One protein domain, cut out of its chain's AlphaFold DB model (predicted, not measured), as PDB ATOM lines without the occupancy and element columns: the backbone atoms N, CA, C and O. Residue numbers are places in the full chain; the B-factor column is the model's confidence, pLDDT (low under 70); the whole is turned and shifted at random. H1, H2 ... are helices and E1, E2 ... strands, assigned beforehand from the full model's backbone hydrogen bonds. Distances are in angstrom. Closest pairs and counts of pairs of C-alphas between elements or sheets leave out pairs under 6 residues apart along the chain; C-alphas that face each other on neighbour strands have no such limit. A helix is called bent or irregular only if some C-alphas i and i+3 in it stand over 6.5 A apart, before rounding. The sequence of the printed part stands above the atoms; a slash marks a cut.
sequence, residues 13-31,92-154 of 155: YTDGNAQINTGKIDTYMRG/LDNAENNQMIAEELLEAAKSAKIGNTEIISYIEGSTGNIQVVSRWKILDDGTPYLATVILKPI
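This is residues 13 to 31 and 92 to 154 of the 155 residues of an uncharacterized protein of Clostridium indicum (UniProt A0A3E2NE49). A strongly twisted sheet of three long strands, E2, E3 and E4, curls round one helix, H2, while the short E1 and H1 fill the side between E4 and H2. The 82 printed residues hold E1, H1, H2, E2, E3 and E4 in chain order; the sheet's order is E2, E3, E4, antiparallel, and the class is mixed, helices and strands. The whole is compact, with a radius of gyration of the C-alphas of 12.2 A, yet elongated, spanning 38 by 23 by 19 A.

Look first at E2, residues 118 to 125, E3, residues 128 to 138, and E4, residues 144 to 153: a meander, each strand the antiparallel neighbour of the one before. In the hairpin E2 and E3, N 121 and O 132 are 2.9 A apart; in the hairpin E3 and E4, N 133 and O 150 are 2.9 A apart, both within hydrogen-bond range. E4 bends by 66 degrees at residue 147. H2, residues 95 to 109, and H1, residues 22 to 29, are on one face of this sheet, making two layers, helices on one face of a sheet. The closest C-alphas of H2 and E2 are Ala 108 and Ser 121, 6.3 A. H2 touches H1 with residues 98 to 102 alone, about perpendicular at 83 degrees, closest at the C-alphas of Ile 25 and Asn 98, 6.5 A. E1, residues 19 to 21, pairs with no named strand; its closest C-alpha to E4 is Gln 19, 4.8 A from Tyr 145. Every O i to N i+4 pair is within hydrogen-bond range in H2, and 3 of 4 in H1.

Find C-alpha 128 at (9.005, 23.544, -48.921); from there E3 runs 31.2 A. E4 spans 25.1 A, ending at C-alpha 153, (2.151, 27.338, -47.173); E2 spans 22.2 A and H2 20.8 A. E1 begins at C-alpha 19, (12.399, 48.974, -41.599). H1 is irregular, but only just: C-alphas 26 and 29 are 6.7 A apart.

The farthest C-alphas, Thr 127 and Asp 140, are 40.0 A apart. Residues 32 to 91 are not printed, and C-alphas 31 and 92 stand 11.6 A apart across this cut, in the link from H1 to H2. Of the links that are printed whole, none is long. No printed residue is under 70 in pLDDT.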
ATOM      1  N   TYR A  13      15.373  45.326 -38.057       96.25
ATOM      2  CA  TYR A  13      16.133  44.996 -39.255       96.25
ATOM      3  C   TYR A  13      15.968  46.133 -40.269       96.25
ATOM      4  O   TYR A  13      14.867  46.676 -40.420       96.25
ATOM      5  N   THR A  14      17.055  46.520 -40.934       95.25
ATOM      6  CA  THR A  14      17.047  47.565 -41.963       95.25
ATOM      7  C   THR A  14      18.243  47.418 -42.898       95.25
ATOM      8  O   THR A  14      19.335  47.068 -42.458       95.25
ATOM      9  N   ASP A  15      18.026  47.716 -44.175       93.38
ATOM     10  CA  ASP A  15      19.044  47.871 -45.221       93.38
ATOM     11  C   ASP A  15      19.346  49.357 -45.518       93.38
ATOM     12  O   ASP A  15      20.053  49.680 -46.469       93.38
ATOM     13  N   GLY A  16      18.773  50.273 -44.727       92.44
ATOM     14  CA  GLY A  16      18.788  51.718 -44.964       92.44
ATOM     15  C   GLY A  16      17.600  52.243 -45.779       92.44
ATOM     16  O   GLY A  16      17.337  53.441 -45.715       92.44
ATOM     17  N   ASN A  17      16.848  51.380 -46.474       92.62
ATOM     18  CA  ASN A  17      15.698  51.773 -47.298       92.62
ATOM     19  C   ASN A  17      14.362  51.422 -46.648       92.62
ATOM     20  O   ASN A  17      13.398  52.164 -46.806       92.62
ATOM     21  N   ALA A  18      14.290  50.301 -45.929       96.38
ATOM     22  CA  ALA A  18      13.082  49.839 -45.255       96.38
ATOM     23  C   ALA A  18      13.367  49.384 -43.821       96.38
ATOM     24  O   ALA A  18      14.514  49.190 -43.407       96.38
ATOM     25  N   GLN A  19      12.304  49.254 -43.029       95.62
ATOM     26  CA  GLN A  19      12.399  48.974 -41.599       95.62
ATOM     27  C   GLN A  19      11.414  47.886 -41.166       95.62
ATOM     28  O   GLN A  19      10.209  47.954 -41.424       95.62
ATOM     29  N   ILE A  20      11.926  46.901 -40.427       96.75
ATOM     30  CA  ILE A  20      11.144  45.799 -39.863       96.75
ATOM     31  C   ILE A  20      11.421  45.714 -38.367       96.75
ATOM     32  O   ILE A  20      12.549  45.470 -37.956       96.75
ATOM     33  N   ASN A  21      10.395  45.861 -37.528       95.12
ATOM     34  CA  ASN A  21      10.530  45.614 -36.089       95.12
ATOM     35  C   ASN A  21      10.959  44.166 -35.826       95.12
ATOM     36  O   ASN A  21      10.287  43.244 -36.288       95.12
ATOM     37  N   THR A  22      12.029  43.970 -35.050       95.62
ATOM     38  CA  THR A  22      12.576  42.632 -34.772       95.62
ATOM     39  C   THR A  22      11.535  41.701 -34.152       95.62
ATOM     40  O   THR A  22      11.449  40.539 -34.526       95.62
ATOM     41  N   GLY A  23      10.634  42.222 -33.312       95.12
ATOM     42  CA  GLY A  23       9.535  41.454 -32.720       95.12
ATOM     43  C   GLY A  23       8.518  40.911 -33.734       95.12
ATOM     44  O   GLY A  23       7.785  39.977 -33.415       95.12
ATOM     45  N   LYS A  24       8.457  41.434 -34.970       95.81
ATOM     46  CA  LYS A  24       7.640  40.827 -36.036       95.81
ATOM     47  C   LYS A  24       8.188  39.464 -36.439       95.81
ATOM     48  O   LYS A  24       7.400  38.541 -36.609       95.81
ATOM     49  N   ILE A  25       9.505  39.344 -36.555       97.56
ATOM     50  CA  ILE A  25      10.164  38.106 -36.968       97.56
ATOM     51  C   ILE A  25      10.428  37.266 -35.723       97.56
ATOM     52  O   ILE A  25       9.744  36.271 -35.504       97.56
ATOM     53  N   ASP A  26      11.307  37.738 -34.845       97.31
ATOM     54  CA  ASP A  26      11.897  36.982 -33.736       97.31
ATOM     55  C   ASP A  26      10.876  36.510 -32.693       97.31
ATOM     56  O   ASP A  26      11.139  35.550 -31.963       97.31
ATOM     57  N   THR A  27       9.721  37.184 -32.617       96.69
ATOM     58  CA  THR A  27       8.629  36.873 -31.683       96.69
ATOM     59  C   THR A  27       7.366  36.424 -32.412       96.69
ATOM     60  O   THR A  27       6.922  35.291 -32.237       96.69
ATOM     61  N   TYR A  28       6.762  37.301 -33.221       97.00
ATOM     62  CA  TYR A  28       5.423  37.077 -33.765       97.00
ATOM     63  C   TYR A  28       5.393  35.953 -34.804       97.00
ATOM     64  O   TYR A  28       4.598  35.026 -34.666       97.00
ATOM     65  N   MET A  29       6.277  35.965 -35.802       97.75
ATOM     66  CA  MET A  29       6.359  34.873 -36.781       97.75
ATOM     67  C   MET A  29       6.843  33.559 -36.153       97.75
ATOM     68  O   MET A  29       6.519  32.489 -36.658       97.75
ATOM     69  N   ARG A  30       7.574  33.634 -35.035       97.94
ATOM     70  CA  ARG A  30       8.116  32.482 -34.297       97.94
ATOM     71  C   ARG A  30       7.198  31.910 -33.221       97.94
ATOM     72  O   ARG A  30       7.644  31.082 -32.439       97.94
ATOM     73  N   GLY A  31       5.932  32.324 -33.146       97.31
ATOM     74  CA  GLY A  31       5.008  31.722 -32.176       97.31
ATOM     75  C   GLY A  31       5.328  32.063 -30.719       97.31
ATOM     76  O   GLY A  31       4.833  31.393 -29.820       97.31
ATOM     77  N   LEU A  92      13.690  26.688 -39.346       97.38
ATOM     78  CA  LEU A  92      13.752  26.637 -37.881       97.38
ATOM     79  C   LEU A  92      14.008  28.015 -37.245       97.38
ATOM     80  O   LEU A  92      14.520  28.931 -37.892       97.38
ATOM     81  N   ASP A  93      13.655  28.154 -35.969       98.00
ATOM     82  CA  ASP A  93      13.889  29.365 -35.178       98.00
ATOM     83  C   ASP A  93      15.354  29.482 -34.742       98.00
ATOM     84  O   ASP A  93      15.766  28.963 -33.707       98.00
ATOM     85  N   ASN A  94      16.153  30.153 -35.569       97.44
ATOM     86  CA  ASN A  94      17.539  30.499 -35.286       97.44
ATOM     87  C   ASN A  94      17.887  31.852 -35.935       97.44
ATOM     88  O   ASN A  94      17.117  32.390 -36.735       97.44
ATOM     89  N   ALA A  95      19.038  32.418 -35.560       96.88
ATOM     90  CA  ALA A  95      19.451  33.749 -36.004       96.88
ATOM     91  C   ALA A  95      19.641  33.840 -37.527       96.88
ATOM     92  O   ALA A  95      19.198  34.812 -38.128       96.88
ATOM     93  N   GLU A  96      20.238  32.819 -38.143       97.50
ATOM     94  CA  GLU A  96      20.477  32.754 -39.590       97.50
ATOM     95  C   GLU A  96      19.160  32.782 -40.378       97.50
ATOM     96  O   GLU A  96      18.957  33.638 -41.233       97.50
ATOM     97  N   ASN A  97      18.201  31.936 -40.007       98.06
ATOM     98  CA  ASN A  97      16.890  31.902 -40.643       98.06
ATOM     99  C   ASN A  97      16.073  33.174 -40.374       98.06
ATOM    100  O   ASN A  97      15.298  33.593 -41.229       98.06
ATOM    101  N   ASN A  98      16.205  33.794 -39.194       98.00
ATOM    102  CA  ASN A  98      15.555  35.080 -38.911       98.00
ATOM    103  C   ASN A  98      16.123  36.197 -39.790       98.00
ATOM    104  O   ASN A  98      15.354  37.005 -40.311       98.00
ATOM    105  N   GLN A  99      17.442  36.204 -39.986       97.69
ATOM    106  CA  GLN A  99      18.123  37.145 -40.865       97.69
ATOM    107  C   GLN A  99      17.700  36.943 -42.327       97.69
ATOM    108  O   GLN A  99      17.298  37.909 -42.965       97.69
ATOM    109  N   MET A 100      17.663  35.700 -42.814       97.44
ATOM    110  CA  MET A 100      17.162  35.366 -44.154       97.44
ATOM    111  C   MET A 100      15.723  35.872 -44.372       97.44
ATOM    112  O   MET A 100      15.432  36.523 -45.372       97.44
ATOM    113  N   ILE A 101      14.811  35.639 -43.418       98.12
ATOM    114  CA  ILE A 101      13.434  36.164 -43.491       98.12
ATOM    115  C   ILE A 101      13.428  37.698 -43.561       98.12
ATOM    116  O   ILE A 101      12.618  38.281 -44.286       98.12
ATOM    117  N   ALA A 102      14.284  38.358 -42.778       98.12
ATOM    118  CA  ALA A 102      14.378  39.811 -42.772       98.12
ATOM    119  C   ALA A 102      14.864  40.346 -44.122       98.12
ATOM    120  O   ALA A 102      14.269  41.289 -44.635       98.12
ATOM    121  N   GLU A 103      15.892  39.732 -44.703       97.62
ATOM    122  CA  GLU A 103      16.444  40.091 -46.011       97.62
ATOM    123  C   GLU A 103      15.399  39.957 -47.121       97.62
ATOM    124  O   GLU A 103      15.179  40.915 -47.858       97.62
ATOM    125  N   GLU A 104      14.659  38.848 -47.164       97.19
ATOM    126  CA  GLU A 104      13.576  38.640 -48.136       97.19
ATOM    127  C   GLU A 104      12.455  39.683 -48.012       97.19
ATOM    128  O   GLU A 104      11.912  40.185 -49.001       97.19
ATOM    129  N   LEU A 105      12.094  40.054 -46.781       98.00
ATOM    130  CA  LEU A 105      11.104  41.102 -46.543       98.00
ATOM    131  C   LEU A 105      11.632  42.489 -46.934       98.00
ATOM    132  O   LEU A 105      10.877  43.278 -47.502       98.00
ATOM    133  N   LEU A 106      12.896  42.802 -46.641       98.12
ATOM    134  CA  LEU A 106      13.526  44.066 -47.034       98.12
ATOM    135  C   LEU A 106      13.647  44.170 -48.560       98.12
ATOM    136  O   LEU A 106      13.348  45.224 -49.120       98.12
ATOM    137  N   GLU A 107      13.976  43.075 -49.243       97.50
ATOM    138  CA  GLU A 107      13.986  43.021 -50.706       97.50
ATOM    139  C   GLU A 107      12.586  43.294 -51.272       97.50
ATOM    140  O   GLU A 107      12.414  44.153 -52.140       97.50
ATOM    141  N   ALA A 108      11.556  42.647 -50.715       95.56
ATOM    142  CA  ALA A 108      10.168  42.885 -51.108       95.56
ATOM    143  C   ALA A 108       9.745  44.353 -50.888       95.56
ATOM    144  O   ALA A 108       8.978  44.918 -51.677       95.56
ATOM    145  N   ALA A 109      10.272  44.999 -49.844       97.19
ATOM    146  CA  ALA A 109       9.972  46.386 -49.504       97.19
ATOM    147  C   ALA A 109      10.404  47.388 -50.585       97.19
ATOM    148  O   ALA A 109       9.796  48.452 -50.682       97.19
ATOM    149  N   LYS A 110      11.374  47.056 -51.449       95.88
ATOM    150  CA  LYS A 110      11.788  47.924 -52.571       95.88
ATOM    151  C   LYS A 110      10.648  48.228 -53.546       95.88
ATOM    152  O   LYS A 110      10.661  49.254 -54.222       95.88
ATOM    153  N   SER A 111       9.647  47.349 -53.614       94.88
ATOM    154  CA  SER A 111       8.444  47.544 -54.432       94.88
ATOM    155  C   SER A 111       7.315  48.276 -53.692       94.88
ATOM    156  O   SER A 111       6.307  48.638 -54.314       94.88
ATOM    157  N   ALA A 112       7.458  48.497 -52.381       96.50
ATOM    158  CA  ALA A 112       6.454  49.144 -51.549       96.50
ATOM    159  C   ALA A 112       6.485  50.667 -51.728       96.50
ATOM    160  O   ALA A 112       7.509  51.322 -51.557       96.50
ATOM    161  N   LYS A 113       5.330  51.246 -52.051       95.12
ATOM    162  CA  LYS A 113       5.149  52.692 -52.244       95.12
ATOM    163  C   LYS A 113       3.707  53.101 -51.977       95.12
ATOM    164  O   LYS A 113       2.826  52.256 -51.825       95.12
ATOM    165  N   ILE A 114       3.436  54.404 -51.942       92.06
ATOM    166  CA  ILE A 114       2.061  54.913 -51.829       92.06
ATOM    167  C   ILE A 114       1.230  54.352 -52.995       92.06
ATOM    168  O   ILE A 114       1.640  54.424 -54.152       92.06
ATOM    169  N   GLY A 115       0.087  53.744 -52.675       92.00
ATOM    170  CA  GLY A 115      -0.770  53.050 -53.644       92.00
ATOM    171  C   GLY A 115      -0.372  51.599 -53.952       92.00
ATOM    172  O   GLY A 115      -1.156  50.894 -54.574       92.00
ATOM    173  N   ASN A 116       0.791  51.127 -53.483       94.00
ATOM    174  CA  ASN A 116       1.226  49.732 -53.579       94.00
ATOM    175  C   ASN A 116       1.921  49.286 -52.285       94.00
ATOM    176  O   ASN A 116       3.147  49.278 -52.185       94.00
ATOM    177  N   THR A 117       1.129  48.961 -51.268       96.12
ATOM    178  CA  THR A 117       1.633  48.648 -49.924       96.12
ATOM    179  C   THR A 117       1.540  47.173 -49.558       96.12
ATOM    180  O   THR A 117       2.067  46.795 -48.519       96.12
ATOM    181  N   GLU A 118       0.854  46.346 -50.347       98.00
ATOM    182  CA  GLU A 118       0.785  44.895 -50.149       98.00
ATOM    183  C   GLU A 118       1.689  44.214 -51.174       98.00
ATOM    184  O   GLU A 118       1.443  44.313 -52.371       98.00
ATOM    185  N   ILE A 119       2.737  43.545 -50.701       98.00
ATOM    186  CA  ILE A 119       3.726  42.879 -51.548       98.00
ATOM    187  C   ILE A 119       3.677  41.378 -51.278       98.00
ATOM    188  O   ILE A 119       3.714  40.939 -50.123       98.00
ATOM    189  N   ILE A 120       3.596  40.604 -52.357       97.12
ATOM    190  CA  ILE A 120       3.701  39.147 -52.330       97.12
ATOM    191  C   ILE A 120       5.145  38.777 -52.661       97.12
ATOM    192  O   ILE A 120       5.649  39.156 -53.715       97.12
ATOM    193  N   SER A 121       5.783  38.029 -51.772       96.75
ATOM    194  CA  SER A 121       7.102  37.430 -51.976       96.75
ATOM    195  C   SER A 121       7.082  35.958 -51.568       96.75
ATOM    196  O   SER A 121       6.037  35.414 -51.188       96.75
ATOM    197  N   TYR A 122       8.224  35.292 -51.695       96.25
ATOM    198  CA  TYR A 122       8.365  33.862 -51.471       96.25
ATOM    199  C   TYR A 122       9.633  33.609 -50.671       96.25
ATOM    200  O   TYR A 122      10.642  34.248 -50.927       96.25
ATOM    201  N   ILE A 123       9.570  32.692 -49.710       95.69
ATOM    202  CA  ILE A 123      10.746  32.226 -48.974       95.69
ATOM    203  C   ILE A 123      10.873  30.734 -49.234       95.69
ATOM    204  O   ILE A 123       9.918  29.977 -49.015       95.69
ATOM    205  N   GLU A 124      12.041  30.329 -49.713       94.44
ATOM    206  CA  GLU A 124      12.381  28.926 -49.897       94.44
ATOM    207  C   GLU A 124      12.877  28.338 -48.579       94.44
ATOM    208  O   GLU A 124      13.696  28.923 -47.869       94.44
ATOM    209  N   GLY A 125      12.339  27.178 -48.230       93.75
ATOM    210  CA  GLY A 125      12.764  26.401 -47.081       93.75
ATOM    211  C   GLY A 125      13.241  25.021 -47.520       93.75
ATOM    212  O   GLY A 125      12.902  24.536 -48.600       93.75
ATOM    213  N   SER A 126      14.021  24.357 -46.668       94.56
ATOM    214  CA  SER A 126      14.627  23.057 -46.986       94.56
ATOM    215  C   SER A 126      13.610  21.943 -47.261       94.56
ATOM    216  O   SER A 126      13.953  20.951 -47.902       94.56
ATOM    217  N   THR A 127      12.365  22.094 -46.798       93.62
ATOM    218  CA  THR A 127      11.285  21.112 -46.998       93.62
ATOM    219  C   THR A 127      10.066  21.675 -47.727       93.62
ATOM    220  O   THR A 127       9.083  20.955 -47.903       93.62
ATOM    221  N   GLY A 128      10.096  22.939 -48.160       92.88
ATOM    222  CA  GLY A 128       9.005  23.544 -48.921       92.88
ATOM    223  C   GLY A 128       9.063  25.066 -48.975       92.88
ATOM    224  O   GLY A 128       9.813  25.703 -48.241       92.88
ATOM    225  N   ASN A 129       8.219  25.651 -49.824       95.00
ATOM    226  CA  ASN A 129       8.188  27.094 -50.055       95.00
ATOM    227  C   ASN A 129       7.003  27.752 -49.342       95.00
ATOM    228  O   ASN A 129       5.915  27.181 -49.208       95.00
ATOM    229  N   ILE A 130       7.201  28.996 -48.915       97.12
ATOM    230  CA  ILE A 130       6.189  29.808 -48.242       97.12
ATOM    231  C   ILE A 130       5.903  31.040 -49.088       97.12
ATOM    232  O   ILE A 130       6.816  31.780 -49.439       97.12
ATOM    233  N   GLN A 131       4.625  31.309 -49.352       97.44
ATOM    234  CA  GLN A 131       4.198  32.613 -49.844       97.44
ATOM    235  C   GLN A 131       4.090  33.578 -48.663       97.44
ATOM    236  O   GLN A 131       3.398  33.310 -47.675       97.44
ATOM    237  N   VAL A 132       4.720  34.735 -48.800       97.25
ATOM    238  CA  VAL A 132       4.695  35.814 -47.821       97.25
ATOM    239  C   VAL A 132       3.857  36.954 -48.372       97.25
ATOM    240  O   VAL A 132       4.134  37.489 -49.439       97.25
ATOM    241  N   VAL A 133       2.822  37.343 -47.633       97.31
ATOM    242  CA  VAL A 133       2.047  38.555 -47.920       97.31
ATOM    243  C   VAL A 133       2.427  39.599 -46.882       97.31
ATOM    244  O   VAL A 133       2.021  39.515 -45.719       97.31
ATOM    245  N   SER A 134       3.231  40.572 -47.296       97.81
ATOM    246  CA  SER A 134       3.706  41.669 -46.454       97.81
ATOM    247  C   SER A 134       2.904  42.938 -46.737       97.81
ATOM    248  O   SER A 134       2.587  43.242 -47.883       97.81
ATOM    249  N   ARG A 135       2.541  43.681 -45.690       97.75
ATOM    250  CA  ARG A 135       1.917  45.003 -45.813       97.75
ATOM    251  C   ARG A 135       2.780  46.053 -45.154       97.75
ATOM    252  O   ARG A 135       3.149  45.906 -43.986       97.75
ATOM    253  N   TRP A 136       3.018  47.130 -45.881       97.31
ATOM    254  CA  TRP A 136       3.943  48.192 -45.530       97.31
ATOM    255  C   TRP A 136       3.188  49.489 -45.272       97.31
ATOM    256  O   TRP A 136       2.286  49.865 -46.014       97.31
ATOM    257  N   LYS A 137       3.558  50.194 -44.211       95.69
ATOM    258  CA  LYS A 137       3.180  51.589 -44.019       95.69
ATOM    259  C   LYS A 137       4.305  52.448 -44.578       95.69
ATOM    260  O   LYS A 137       5.437  52.298 -44.137       95.69
ATOM    261  N   ILE A 138       3.990  53.344 -45.504       95.50
ATOM    262  CA  ILE A 138       4.943  54.363 -45.951       95.50
ATOM    263  C   ILE A 138       4.950  55.475 -44.904       95.50
ATOM    264  O   ILE A 138       3.887  55.995 -44.552       95.50
ATOM    265  N   LEU A 139       6.119  55.747 -44.332       92.38
ATOM    266  CA  LEU A 139       6.322  56.819 -43.363       92.38
ATOM    267  C   LEU A 139       6.315  58.185 -44.056       92.38
ATOM    268  O   LEU A 139       6.408  58.269 -45.279       92.38
ATOM    269  N   ASP A 140       6.221  59.259 -43.273       90.56
ATOM    270  CA  ASP A 140       6.177  60.630 -43.804       90.56
ATOM    271  C   ASP A 140       7.462  61.000 -44.571       90.56
ATOM    272  O   ASP A 140       7.423  61.821 -45.484       90.56
ATOM    273  N   ASP A 141       8.588  60.357 -44.241       89.94
ATOM    274  CA  ASP A 141       9.873  60.483 -44.942       89.94
ATOM    275  C   ASP A 141      10.009  59.558 -46.171       89.94
ATOM    276  O   ASP A 141      11.045  59.549 -46.831       89.94
ATOM    277  N   GLY A 142       8.967  58.786 -46.496       91.69
ATOM    278  CA  GLY A 142       8.939  57.839 -47.611       91.69
ATOM    279  C   GLY A 142       9.430  56.427 -47.274       91.69
ATOM    280  O   GLY A 142       9.242  55.526 -48.090       91.69
ATOM    281  N   THR A 143       9.989  56.196 -46.084       94.44
ATOM    282  CA  THR A 143      10.520  54.885 -45.679       94.44
ATOM    283  C   THR A 143       9.393  53.849 -45.556       94.44
ATOM    284  O   THR A 143       8.411  54.096 -44.847       94.44
ATOM    285  N   PRO A 144       9.483  52.659 -46.175       96.88
ATOM    286  CA  PRO A 144       8.561  51.562 -45.904       96.88
ATOM    287  C   PRO A 144       8.822  50.919 -44.534       96.88
ATOM    288  O   PRO A 144       9.922  50.461 -44.226       96.88
ATOM    289  N   TYR A 145       7.775  50.815 -43.719       96.12
ATOM    290  CA  TYR A 145       7.790  50.155 -42.414       96.12
ATOM    291  C   TYR A 145       6.831  48.959 -42.393       96.12
ATOM    292  O   TYR A 145       5.642  49.109 -42.693       96.12
ATOM    293  N   LEU A 146       7.304  47.769 -42.009       96.94
ATOM    294  CA  LEU A 146       6.474  46.559 -42.023       96.94
ATOM    295  C   LEU A 146       5.338  46.638 -40.988       96.94
ATOM    296  O   LEU A 146       5.552  46.569 -39.774       96.94
ATOM    297  N   ALA A 147       4.098  46.713 -41.470       94.44
ATOM    298  CA  ALA A 147       2.902  46.793 -40.638       94.44
ATOM    299  C   ALA A 147       2.367  45.401 -40.274       94.44
ATOM    300  O   ALA A 147       2.167  45.093 -39.093       94.44
ATOM    301  N   THR A 148       2.158  44.539 -41.271       93.75
ATOM    302  CA  THR A 148       1.649  43.172 -41.075       93.75
ATOM    303  C   THR A 148       2.330  42.197 -42.020       93.75
ATOM    304  O   THR A 148       2.660  42.566 -43.140       93.75
ATOM    305  N   VAL A 149       2.460  40.945 -41.600       96.19
ATOM    306  CA  VAL A 149       2.958  39.842 -42.424       96.19
ATOM    307  C   VAL A 149       2.017  38.655 -42.261       96.19
ATOM    308  O   VAL A 149       1.472  38.453 -41.177       96.19
ATOM    309  N   ILE A 150       1.781  37.911 -43.336       94.88
ATOM    310  CA  ILE A 150       1.021  36.662 -43.336       94.88
ATOM    311  C   ILE A 150       1.840  35.629 -44.099       94.88
ATOM    312  O   ILE A 150       2.283  35.897 -45.213       94.88
ATOM    313  N   LEU A 151       2.001  34.446 -43.510       96.50
ATOM    314  CA  LEU A 151       2.637  33.303 -44.152       96.50
ATOM    315  C   LEU A 151       1.568  32.338 -44.648       96.50
ATOM    316  O   LEU A 151       0.635  32.011 -43.912       96.50
ATOM    317  N   LYS A 152       1.700  31.888 -45.892       93.81
ATOM    318  CA  LYS A 152       0.833  30.874 -46.487       93.81
ATOM    319  C   LYS A 152       1.700  29.729 -47.013       93.81
ATOM    320  O   LYS A 152       2.585  29.990 -47.828       93.81
ATOM    321  N   PRO A 153       1.464  28.478 -46.584       86.44
ATOM    322  CA  PRO A 153       2.151  27.338 -47.173       86.44
ATOM    323  C   PRO A 153       1.757  27.205 -48.645       86.44
ATOM    324  O   PRO A 153       0.583  27.375 -48.992       86.44
ATOM    325  N   ILE A 154       2.728  26.891 -49.495       85.00
ATOM    326  CA  ILE A 154       2.481  26.536 -50.891       85.00
ATOM    327  C   ILE A 154       2.343  25.019 -50.937       85.00
ATOM    328  O   ILE A 154       3.174  24.303 -50.382       85.00
TER     329      ILE A 154